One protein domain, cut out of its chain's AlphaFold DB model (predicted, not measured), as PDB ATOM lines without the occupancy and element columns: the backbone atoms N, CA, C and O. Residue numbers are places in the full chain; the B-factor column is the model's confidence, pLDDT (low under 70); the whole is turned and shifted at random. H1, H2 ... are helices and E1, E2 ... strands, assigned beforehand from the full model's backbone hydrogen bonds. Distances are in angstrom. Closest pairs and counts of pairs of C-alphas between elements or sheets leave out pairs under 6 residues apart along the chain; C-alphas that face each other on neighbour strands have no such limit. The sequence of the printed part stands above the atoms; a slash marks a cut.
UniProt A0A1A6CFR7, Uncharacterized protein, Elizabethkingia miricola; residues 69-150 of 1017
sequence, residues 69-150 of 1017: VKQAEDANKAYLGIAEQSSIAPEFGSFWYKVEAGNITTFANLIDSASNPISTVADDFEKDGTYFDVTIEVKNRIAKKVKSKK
ATOM      1  N   VAL A  69     203.384 170.985 207.408       60.84
ATOM      2  CA  VAL A  69     203.079 169.570 207.141       60.84
ATOM      3  C   VAL A  69     204.326 168.724 207.381       60.84
ATOM      4  O   VAL A  69     204.266 167.759 208.135       60.84
ATOM      5  N   LYS A  70     205.481 169.133 206.848       54.97
ATOM      6  CA  LYS A  70     206.752 168.422 207.038       54.97
ATOM      7  C   LYS A  70     207.192 168.388 208.509       54.97
ATOM      8  O   LYS A  70     207.566 167.335 209.016       54.97
ATOM      9  N   GLN A  71     207.045 169.503 209.231       50.81
ATOM     10  CA  GLN A  71     207.263 169.562 210.684       50.81
ATOM     11  C   GLN A  71     206.293 168.652 211.462       50.81
ATOM     12  O   GLN A  71     206.696 168.050 212.455       50.81
ATOM     13  N   ALA A  72     205.040 168.507 211.019       49.69
ATOM     14  CA  ALA A  72     204.056 167.617 211.640       49.69
ATOM     15  C   ALA A  72     204.287 166.123 211.324       49.69
ATOM     16  O   ALA A  72     203.968 165.272 212.160       49.69
ATOM     17  N   GLU A  73     204.851 165.796 210.156       49.50
ATOM     18  CA  GLU A  73     205.266 164.433 209.799       49.50
ATOM     19  C   GLU A  73     206.467 163.962 210.633       49.50
ATOM     20  O   GLU A  73     206.455 162.835 211.134       49.50
ATOM     21  N   ASP A  74     207.471 164.820 210.840       46.62
ATOM     22  CA  ASP A  74     208.651 164.489 211.653       46.62
ATOM     23  C   ASP A  74     208.360 164.488 213.168       46.62
ATOM     24  O   ASP A  74     208.971 163.718 213.914       46.62
ATOM     25  N   ALA A  75     207.388 165.281 213.641       45.50
ATOM     26  CA  ALA A  75     207.019 165.359 215.061       45.50
ATOM     27  C   ALA A  75     206.237 164.140 215.602       45.50
ATOM     28  O   ALA A  75     206.130 163.981 216.816       45.50
ATOM     29  N   ASN A  76     205.697 163.270 214.737       48.09
ATOM     30  CA  ASN A  76     204.801 162.164 215.117       48.09
ATOM     31  C   ASN A  76     205.444 160.761 215.036       48.09
ATOM     32  O   ASN A  76     204.774 159.774 214.725       48.09
ATOM     33  N   LYS A  77     206.742 160.635 215.345       62.50
ATOM     34  CA  LYS A  77     207.421 159.331 215.481       62.50
ATOM     35  C   LYS A  77     207.221 158.742 216.883       62.50
ATOM     36  O   LYS A  77     207.984 159.037 217.806       62.50
ATOM     37  N   ALA A  78     206.225 157.874 217.052       66.19
ATOM     38  CA  ALA A  78     205.980 157.210 218.333       66.19
ATOM     39  C   ALA A  78     207.075 156.169 218.663       66.19
ATOM     40  O   ALA A  78     207.476 155.368 217.814       66.19
ATOM     41  N   TYR A  79     207.563 156.185 219.906       76.69
ATOM     42  CA  TYR A  79     208.599 155.271 220.395       76.69
ATOM     43  C   TYR A  79     208.000 153.921 220.807       76.69
ATOM     44  O   TYR A  79     207.043 153.885 221.580       76.69
ATOM     45  N   LEU A  80     208.581 152.818 220.325       74.19
ATOM     46  CA  LEU A  80     208.107 151.450 220.587       74.19
ATOM     47  C   LEU A  80     208.957 150.661 221.593       74.19
ATOM     48  O   LEU A  80     208.639 149.510 221.879       74.19
ATOM     49  N   GLY A  81     210.018 151.259 222.139       79.12
ATOM     50  CA  GLY A  81     210.921 150.599 223.083       79.12
ATOM     51  C   GLY A  81     212.244 150.156 222.458       79.12
ATOM     52  O   GLY A  81     212.703 150.711 221.456       79.12
ATOM     53  N   ILE A  82     212.877 149.168 223.085       87.38
ATOM     54  CA  ILE A  82     214.152 148.599 222.638       87.38
ATOM     55  C   ILE A  82     213.891 147.528 221.567       87.38
ATOM     56  O   ILE A  82     212.916 146.785 221.652       87.38
ATOM     57  N   ALA A  83     214.745 147.469 220.545       87.19
ATOM     58  CA  ALA A  83     214.703 146.446 219.509       87.19
ATOM     59  C   ALA A  83     215.272 145.114 220.029       87.19
ATOM     60  O   ALA A  83     216.442 145.027 220.406       87.19
ATOM     61  N   GLU A  84     214.463 144.064 219.953       88.81
ATOM     62  CA  GLU A  84     214.816 142.665 220.204       88.81
ATOM     63  C   GLU A  84     214.699 141.866 218.896       88.81
ATOM     64  O   GLU A  84     213.970 142.264 217.991       88.81
ATOM     65  N   GLN A  85     215.348 140.700 218.778       87.75
ATOM     66  CA  GLN A  85     215.242 139.851 217.570       87.75
ATOM     67  C   GLN A  85     213.791 139.482 217.194       87.75
ATOM     68  O   GLN A  85     213.500 139.204 216.030       87.75
ATOM     69  N   SER A  86     212.895 139.484 218.183       83.94
ATOM     70  CA  SER A  86     211.457 139.237 218.078       83.94
ATOM     71  C   SER A  86     210.649 140.434 217.546       83.94
ATOM     72  O   SER A  86     209.551 140.213 217.032       83.94
ATOM     73  N   SER A  87     211.157 141.672 217.647       87.81
ATOM     74  CA  SER A  87     210.422 142.918 217.372       87.81
ATOM     75  C   SER A  87     209.841 142.970 215.958       87.81
ATOM     76  O   SER A  87     210.543 142.716 214.984       87.81
ATOM     77  N   ILE A  88     208.564 143.338 215.841       83.62
ATOM     78  CA  ILE A  88     207.794 143.280 214.589       83.62
ATOM     79  C   ILE A  88     207.525 144.695 214.069       83.62
ATOM     80  O   ILE A  88     207.151 145.581 214.830       83.62
ATOM     81  N   ALA A  89     207.660 144.901 212.759       85.25
ATOM     82  CA  ALA A  89     207.340 146.167 212.109       85.25
ATOM     83  C   ALA A  89     205.811 146.429 212.103       85.25
ATOM     84  O   ALA A  89     205.074 145.622 211.526       85.25
ATOM     85  N   PRO A  90     205.301 147.536 212.690       79.88
ATOM     86  CA  PRO A  90     203.867 147.837 212.674       79.88
ATOM     87  C   PRO A  90     203.303 148.030 211.265       79.88
ATOM     88  O   PRO A  90     203.982 148.526 210.363       79.88
ATOM     89  N   GLU A  91     202.030 147.674 211.087       71.00
ATOM     90  CA  GLU A  91     201.388 147.657 209.771       71.00
ATOM     91  C   GLU A  91     201.166 149.054 209.168       71.00
ATOM     92  O   GLU A  91     201.434 149.254 207.983       71.00
ATOM     93  N   PHE A  92     200.741 150.022 209.985       65.06
ATOM     94  CA  PHE A  92     200.443 151.395 209.570       65.06
ATOM     95  C   PHE A  92     200.980 152.399 210.594       65.06
ATOM     96  O   PHE A  92     200.788 152.201 211.790       65.06
ATOM     97  N   GLY A  93     201.591 153.491 210.127       71.19
ATOM     98  CA  GLY A  93     202.135 154.582 210.946       71.19
ATOM     99  C   GLY A  93     203.659 154.728 210.850       71.19
ATOM    100  O   GLY A  93     204.326 153.947 210.168       71.19
ATOM    101  N   SER A  94     204.189 155.747 211.536       78.31
ATOM    102  CA  SER A  94     205.622 156.065 211.638       78.31
ATOM    103  C   SER A  94     206.100 155.872 213.080       78.31
ATOM    104  O   SER A  94     205.621 156.541 213.996       78.31
ATOM    105  N   PHE A  95     207.064 154.982 213.283       84.12
ATOM    106  CA  PHE A  95     207.544 154.569 214.602       84.12
ATOM    107  C   PHE A  95     209.062 154.408 214.631       84.12
ATOM    108  O   PHE A  95     209.716 154.414 213.588       84.12
ATOM    109  N   TRP A  96     209.624 154.193 215.820       86.94
ATOM    110  CA  TRP A  96     211.013 153.761 215.953       86.94
ATOM    111  C   TRP A  96     211.262 152.890 217.189       86.94
ATOM    112  O   TRP A  96     210.636 153.062 218.238       86.94
ATOM    113  N   TYR A  97     212.229 151.983 217.054       85.19
ATOM    114  CA  TYR A  97     212.853 151.244 218.148       85.19
ATOM    115  C   TYR A  97     214.266 151.777 218.410       85.19
ATOM    116  O   TYR A  97     214.988 152.131 217.470       85.19
ATOM    117  N   LYS A  98     214.700 151.785 219.673       85.69
ATOM    118  CA  LYS A  98     216.101 152.024 220.043       85.69
ATOM    119  C   LYS A  98     216.877 150.711 219.985       85.69
ATOM    120  O   LYS A  98     216.410 149.717 220.526       85.69
ATOM    121  N   VAL A  99     218.076 150.696 219.411       85.88
ATOM    122  CA  VAL A  99     218.985 149.552 219.559       85.88
ATOM    123  C   VAL A  99     219.932 149.821 220.730       85.88
ATOM    124  O   VAL A  99     220.483 150.916 220.851       85.88
ATOM    125  N   GLU A 100     220.109 148.843 221.619       82.12
ATOM    126  CA  GLU A 100     221.082 148.954 222.711       82.12
ATOM    127  C   GLU A 100     222.518 149.045 222.184       82.12
ATOM    128  O   GLU A 100     222.873 148.440 221.171       82.12
ATOM    129  N   ALA A 101     223.353 149.822 222.877       73.62
ATOM    130  CA  ALA A 101     224.719 150.092 222.447       73.62
ATOM    131  C   ALA A 101     225.545 148.796 222.388       73.62
ATOM    132  O   ALA A 101     225.695 148.105 223.392       73.62
ATOM    133  N   GLY A 102     226.087 148.479 221.210       75.25
ATOM    134  CA  GLY A 102     226.860 147.254 220.986       75.25
ATOM    135  C   GLY A 102     226.018 145.994 220.743       75.25
ATOM    136  O   GLY A 102     226.595 144.917 220.606       75.25
ATOM    137  N   ASN A 103     224.687 146.094 220.641       84.88
ATOM    138  CA  ASN A 103     223.836 144.970 220.248       84.88
ATOM    139  C   ASN A 103     224.006 144.677 218.743       84.88
ATOM    140  O   ASN A 103     223.336 145.262 217.889       84.88
ATOM    141  N   ILE A 104     224.958 143.795 218.428       90.44
ATOM    142  CA  ILE A 104     225.309 143.320 217.083       90.44
ATOM    143  C   ILE A 104     224.440 142.099 216.764       90.44
ATOM    144  O   ILE A 104     224.701 140.998 217.253       90.44
ATOM    145  N   THR A 105     223.370 142.282 215.988       91.12
ATOM    146  CA  THR A 105     222.393 141.215 215.739       91.12
ATOM    147  C   THR A 105     221.582 141.421 214.456       91.12
ATOM    148  O   THR A 105     221.697 142.452 213.798       91.12
ATOM    149  N   THR A 106     220.755 140.439 214.087       94.00
ATOM    150  CA  THR A 106     219.829 140.528 212.945       94.00
ATOM    151  C   THR A 106     218.384 140.454 213.421       94.00
ATOM    152  O   THR A 106     217.984 139.497 214.083       94.00
ATOM    153  N   PHE A 107     217.589 141.448 213.038       92.75
ATOM    154  CA  PHE A 107     216.180 141.596 213.382       92.75
ATOM    155  C   PHE A 107     215.315 141.006 212.262       92.75
ATOM    156  O   PHE A 107     214.894 141.712 211.348       92.75
ATOM    157  N   ALA A 108     215.070 139.693 212.310       88.56
ATOM    158  CA  ALA A 108     214.410 138.944 211.229       88.56
ATOM    159  C   ALA A 108     213.024 139.495 210.827       88.56
ATOM    160  O   ALA A 108     212.648 139.419 209.661       88.56
ATOM    161  N   ASN A 109     212.295 140.076 211.784       88.88
ATOM    162  CA  ASN A 109     210.937 140.603 211.613       88.88
ATOM    163  C   ASN A 109     210.888 142.112 211.270       88.88
ATOM    164  O   ASN A 109     209.800 142.672 211.110       88.88
ATOM    165  N   LEU A 110     212.045 142.778 211.160       92.25
ATOM    166  CA  LEU A 110     212.179 144.174 210.739       92.25
ATOM    167  C   LEU A 110     212.855 144.187 209.366       92.25
ATOM    168  O   LEU A 110     214.073 144.059 209.275       92.25
ATOM    169  N   ILE A 111     212.060 144.306 208.301       90.88
ATOM    170  CA  ILE A 111     212.529 144.193 206.912       90.88
ATOM    171  C   ILE A 111     212.599 145.547 206.203       90.88
ATOM    172  O   ILE A 111     211.739 146.406 206.394       90.88
ATOM    173  N   ASP A 112     213.617 145.732 205.366       90.56
ATOM    174  CA  ASP A 112     213.771 146.918 204.524       90.56
ATOM    175  C   ASP A 112     212.851 146.900 203.285       90.56
ATOM    176  O   ASP A 112     212.114 145.947 203.020       90.56
ATOM    177  N   SER A 113     212.897 147.969 202.485       89.00
ATOM    178  CA  SER A 113     212.104 148.093 201.251       89.00
ATOM    179  C   SER A 113     212.484 147.089 200.153       89.00
ATOM    180  O   SER A 113     211.784 146.998 199.148       89.00
ATOM    181  N   ALA A 114     213.586 146.354 200.318       90.00
ATOM    182  CA  ALA A 114     214.030 145.266 199.454       90.00
ATOM    183  C   ALA A 114     213.790 143.878 200.096       90.00
ATOM    184  O   ALA A 114     214.260 142.872 199.571       90.00
ATOM    185  N   SER A 115     213.001 143.813 201.180       85.81
ATOM    186  CA  SER A 115     212.659 142.605 201.949       85.81
ATOM    187  C   SER A 115     213.835 141.920 202.662       85.81
ATOM    188  O   SER A 115     213.732 140.749 203.025       85.81
ATOM    189  N   ASN A 116     214.938 142.632 202.910       90.69
ATOM    190  CA  ASN A 116     216.058 142.113 203.700       90.69
ATOM    191  C   ASN A 116     215.861 142.432 205.192       90.69
ATOM    192  O   ASN A 116     215.478 143.559 205.516       90.69
ATOM    193  N   PRO A 117     216.171 141.506 206.115       93.06
ATOM    194  CA  PRO A 117     216.237 141.807 207.542       93.06
ATOM    195  C   PRO A 117     217.231 142.926 207.865       93.06
ATOM    196  O   PRO A 117     218.343 142.962 207.335       93.06
ATOM    197  N   ILE A 118     216.867 143.807 208.794       93.56
ATOM    198  CA  ILE A 118     217.782 144.809 209.338       93.56
ATOM    199  C   ILE A 118     218.793 144.122 210.265       93.56
ATOM    200  O   ILE A 118     218.419 143.478 211.242       93.56
ATOM    201  N   SER A 119     220.085 144.312 209.996       91.19
ATOM    202  CA  SER A 119     221.184 143.855 210.860       91.19
ATOM    203  C   SER A 119     222.012 145.017 211.399       91.19
ATOM    204  O   SER A 119     222.192 146.029 210.713       91.19
ATOM    205  N   THR A 120     222.574 144.847 212.593       91.94
ATOM    206  CA  THR A 120     223.550 145.746 213.221       91.94
ATOM    207  C   THR A 120     224.943 145.116 213.312       91.94
ATOM    208  O   THR A 120     225.084 143.918 213.536       91.94
ATOM    209  N   VAL A 121     225.982 145.934 213.138       90.38
ATOM    210  CA  VAL A 121     227.414 145.575 213.210       90.38
ATOM    211  C   VAL A 121     228.172 146.532 214.140       90.38
ATOM    212  O   VAL A 121     227.643 147.576 214.509       90.38
ATOM    213  N   ALA A 122     229.414 146.210 214.519       83.38
ATOM    214  CA  ALA A 122     230.226 147.058 215.409       83.38
ATOM    215  C   ALA A 122     230.364 148.507 214.886       83.38
ATOM    216  O   ALA A 122     230.040 149.450 215.607       83.38
ATOM    217  N   ASP A 123     230.686 148.655 213.593       85.12
ATOM    218  CA  ASP A 123     230.707 149.907 212.809       85.12
ATOM    219  C   ASP A 123     229.388 150.714 212.815       85.12
ATOM    220  O   ASP A 123     229.313 151.814 212.251       85.12
ATOM    221  N   ASP A 124     228.299 150.176 213.369       82.06
ATOM    222  CA  ASP A 124     227.065 150.928 213.575       82.06
ATOM    223  C   ASP A 124     227.049 151.736 214.865       82.06
ATOM    224  O   ASP A 124     226.377 152.761 214.876       82.06
ATOM    225  N   PHE A 125     227.805 151.327 215.885       80.88
ATOM    226  CA  PHE A 125     227.853 151.973 217.201       80.88
ATOM    227  C   PHE A 125     229.149 152.756 217.430       80.88
ATOM    228  O   PHE A 125     229.133 153.788 218.101       80.88
ATOM    229  N   GLU A 126     230.263 152.296 216.862       80.12
ATOM    230  CA  GLU A 126     231.551 152.989 216.894       80.12
ATOM    231  C   GLU A 126     232.275 152.786 215.561       80.12
ATOM    232  O   GLU A 126     232.477 151.657 215.120       80.12
ATOM    233  N   LYS A 127     232.686 153.882 214.917       77.31
ATOM    234  CA  LYS A 127     233.517 153.836 213.710       77.31
ATOM    235  C   LYS A 127     234.508 154.990 213.701       77.31
ATOM    236  O   LYS A 127     234.129 156.131 213.953       77.31
ATOM    237  N   ASP A 128     235.776 154.683 213.431       69.56
ATOM    238  CA  ASP A 128     236.880 155.651 213.356       69.56
ATOM    239  C   ASP A 128     236.965 156.580 214.594       69.56
ATOM    240  O   ASP A 128     237.279 157.765 214.504       69.56
ATOM    241  N   GLY A 129     236.642 156.037 215.779       56.75
ATOM    242  CA  GLY A 129     236.613 156.762 217.056       56.75
ATOM    243  C   GLY A 129     235.414 157.699 217.261       56.75
ATOM    244  O   GLY A 129     235.394 158.432 218.252       56.75
ATOM    245  N   THR A 130     234.434 157.681 216.352       54.38
ATOM    246  CA  THR A 130     233.141 158.375 216.469       54.38
ATOM    247  C   THR A 130     232.074 157.396 216.954       54.38
ATOM    248  O   THR A 130     231.930 156.311 216.390       54.38
ATOM    249  N   TYR A 131     231.306 157.788 217.972       69.62
ATOM    250  CA  TYR A 131     230.219 156.982 218.533       69.62
ATOM    251  C   TYR A 131     228.867 157.341 217.911       69.62
ATOM    252  O   TYR A 131     228.635 158.480 217.503       69.62
ATOM    253  N   PHE A 132     227.953 156.376 217.879       75.00
ATOM    254  CA  PHE A 132     226.621 156.519 217.304       75.00
ATOM    255  C   PHE A 132     225.573 155.846 218.200       75.00
ATOM    256  O   PHE A 132     225.751 154.713 218.647       75.00
ATOM    257  N   ASP A 133     224.452 156.528 218.425       79.06
ATOM    258  CA  ASP A 133     223.204 155.875 218.812       79.06
ATOM    259  C   ASP A 133     222.552 155.291 217.546       79.06
ATOM    260  O   ASP A 133     222.528 155.930 216.486       79.06
ATOM    261  N   VAL A 134     222.029 154.068 217.648       85.25
ATOM    262  CA  VAL A 134     221.402 153.346 216.531       85.25
ATOM    263  C   VAL A 134     219.920 153.154 216.821       85.25
ATOM    264  O   VAL A 134     219.531 152.696 217.899       85.25
ATOM    265  N   THR A 135     219.082 153.481 215.846       90.50
ATOM    266  CA  THR A 135     217.634 153.273 215.891       90.50
ATOM    267  C   THR A 135     217.170 152.506 214.658       90.50
ATOM    268  O   THR A 135     217.847 152.465 213.625       90.50
ATOM    269  N   ILE A 136     216.010 151.866 214.764       89.81
ATOM    270  CA  ILE A 136     215.314 151.275 213.622       89.81
ATOM    271  C   ILE A 136     213.993 152.016 213.482       89.81
ATOM    272  O   ILE A 136     213.080 151.828 214.283       89.81
ATOM    273  N   GLU A 137     213.916 152.892 212.486       90.88
ATOM    274  CA  GLU A 137     212.681 153.584 212.124       90.88
ATOM    275  C   GLU A 137     211.808 152.649 211.288       90.88
ATOM    276  O   GLU A 137     212.320 151.926 210.435       90.88
ATOM    277  N   VAL A 138     210.496 152.660 211.510       85.25
ATOM    278  CA  VAL A 138     209.534 151.849 210.756       85.25
ATOM    279  C   VAL A 138     208.425 152.746 210.224       85.25
ATOM    280  O   VAL A 138     207.785 153.459 210.996       85.25
ATOM    281  N   LYS A 139     208.167 152.687 208.914       85.25
ATOM    282  CA  LYS A 139     207.034 153.352 208.262       85.25
ATOM    283  C   LYS A 139     206.251 152.330 207.443       85.25
ATOM    284  O   LYS A 139     206.775 151.813 206.462       85.25
ATOM    285  N   ASN A 140     205.007 152.051 207.839       81.56
ATOM    286  CA  ASN A 140     204.089 151.123 207.154       81.56
ATOM    287  C   ASN A 140     204.757 149.780 206.760       81.56
ATOM    288  O   ASN A 140     204.989 149.520 205.580       81.56
ATOM    289  N   ARG A 141     205.116 148.947 207.748       82.06
ATOM    290  CA  ARG A 141     205.925 147.709 207.640       82.06
ATOM    291  C   ARG A 141     207.384 147.845 207.177       82.06
ATOM    292  O   ARG A 141     208.152 146.925 207.436       82.06
ATOM    293  N   ILE A 142     207.793 148.940 206.537       87.50
ATOM    294  CA  ILE A 142     209.165 149.102 206.029       87.50
ATOM    295  C   ILE A 142     210.067 149.658 207.132       87.50
ATOM    296  O   ILE A 142     209.872 150.782 207.597       87.50
ATOM    297  N   ALA A 143     211.069 148.880 207.533       89.38
ATOM    298  CA  ALA A 143     212.080 149.248 208.513       89.38
ATOM    299  C   ALA A 143     213.332 149.859 207.856       89.38
ATOM    300  O   ALA A 143     213.726 149.505 206.746       89.38
ATOM    301  N   LYS A 144     214.002 150.766 208.569       91.06
ATOM    302  CA  LYS A 144     215.271 151.376 208.170       91.06
ATOM    303  C   LYS A 144     216.155 151.587 209.394       91.06
ATOM    304  O   LYS A 144     215.774 152.287 210.328       91.06
ATOM    305  N   LYS A 145     217.375 151.049 209.354       89.62
ATOM    306  CA  LYS A 145     218.423 151.381 210.328       89.62
ATOM    307  C   LYS A 145     218.872 152.831 210.136       89.62
ATOM    308  O   LYS A 145     219.277 153.217 209.037       89.62
ATOM    309  N   VAL A 146     218.836 153.611 211.206       86.25
ATOM    310  CA  VAL A 146     219.316 154.994 211.265       86.25
ATOM    311  C   VAL A 146     220.411 155.077 212.327       86.25
ATOM    312  O   VAL A 146     220.317 154.459 213.385       86.25
ATOM    313  N   LYS A 147     221.481 155.815 212.020       78.44
ATOM    314  CA  LYS A 147     222.563 156.130 212.960       78.44
ATOM    315  C   LYS A 147     222.542 157.629 213.220       78.44
ATOM    316  O   LYS A 147     222.607 158.402 212.266       78.44
ATOM    317  N   SER A 148     222.520 158.030 214.481       69.12
ATOM    318  CA  SER A 148     222.734 159.412 214.912       69.12
ATOM    319  C   SER A 148     224.044 159.480 215.687       69.12
ATOM    320  O   SER A 148     224.229 158.716 216.633       69.12
ATOM    321  N   LYS A 149     224.967 160.364 215.291       58.53
ATOM    322  CA  LYS A 149     226.237 160.546 216.012       58.53
ATOM    323  C   LYS A 149     225.950 160.945 217.457       58.53
ATOM    324  O   LYS A 149     225.150 161.843 217.709       58.53
ATOM    325  N   LYS A 150     226.602 160.256 218.385       59.22
ATOM    326  CA  LYS A 150     226.504 160.494 219.818       59.22
ATOM    327  C   LYS A 150     227.595 161.471 220.232       59.22
ATOM    328  O   LYS A 150     228.724 161.376 219.750       59.22
TER     329      LYS A 150
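AT A GLANCE: This is residues 69 to 150 of the 1017 residues of an uncharacterized protein of Elizabethkingia miricola (UniProt A0A1A6CFR7). A small sandwich: a strongly twisted sheet of four strands, E1, E2, E5 and E6, with the short hairpin E3 and E4 over part of one face, so that the two sheets are only partly face to face. Residues 83 to 93 loop out beside that hairpin, and the short helix H1 lies off the sheet, farthest from the mean of the C-alphas. The printed part has 82 residues, in the order H1 E1 E2 E3 E4 E5 E6; the large sheet, ordered E1 E2 E5 E6, is mixed, and the class is mostly strand. It is compact, with a radius of gyration of the C-alphas of 12.7 A and spans of 37 by 28 by 23 A.

HOW THE PARTS SIT: H1, residues 69 to 74, is not on the sheet; its O i to N i+4 pairs are within hydrogen-bond range. E1, residues 78 to 82, is parallel to E2, residues 94 to 99, with N 80 and O 96 2.9 A apart. E3, residues 106 to 111, and E4, residues 117 to 119, form an antiparallel hairpin, with N 107 and O 118 2.8 A apart. E5, residues 130 to 139, is antiparallel to E2, with N 97 and O 136 2.9 A apart. E5 and E6, residues 142 to 149, form a hairpin, with N 135 and O 146 2.9 A apart. The closest C-alphas of E3 and E6, Ile 111 and Ala 143, are 5.3 A apart.

IN THESE COORDINATES: H1 begins at C-alpha 69 (203.079, 169.570, 207.141). E5 spans 27.8 A and E6 22.8 A, ending at C-alpha 149 (226.237, 160.546, 216.012).

THE WHOLE: The C-alphas farthest apart, Phe 92 and Gly 129, are 37.3 A apart. The printed part has no cut, and the link from E1 to E2 is long. Residues 69 to 78, 92, 128 to 131 and 148 to 150 have pLDDT under 70.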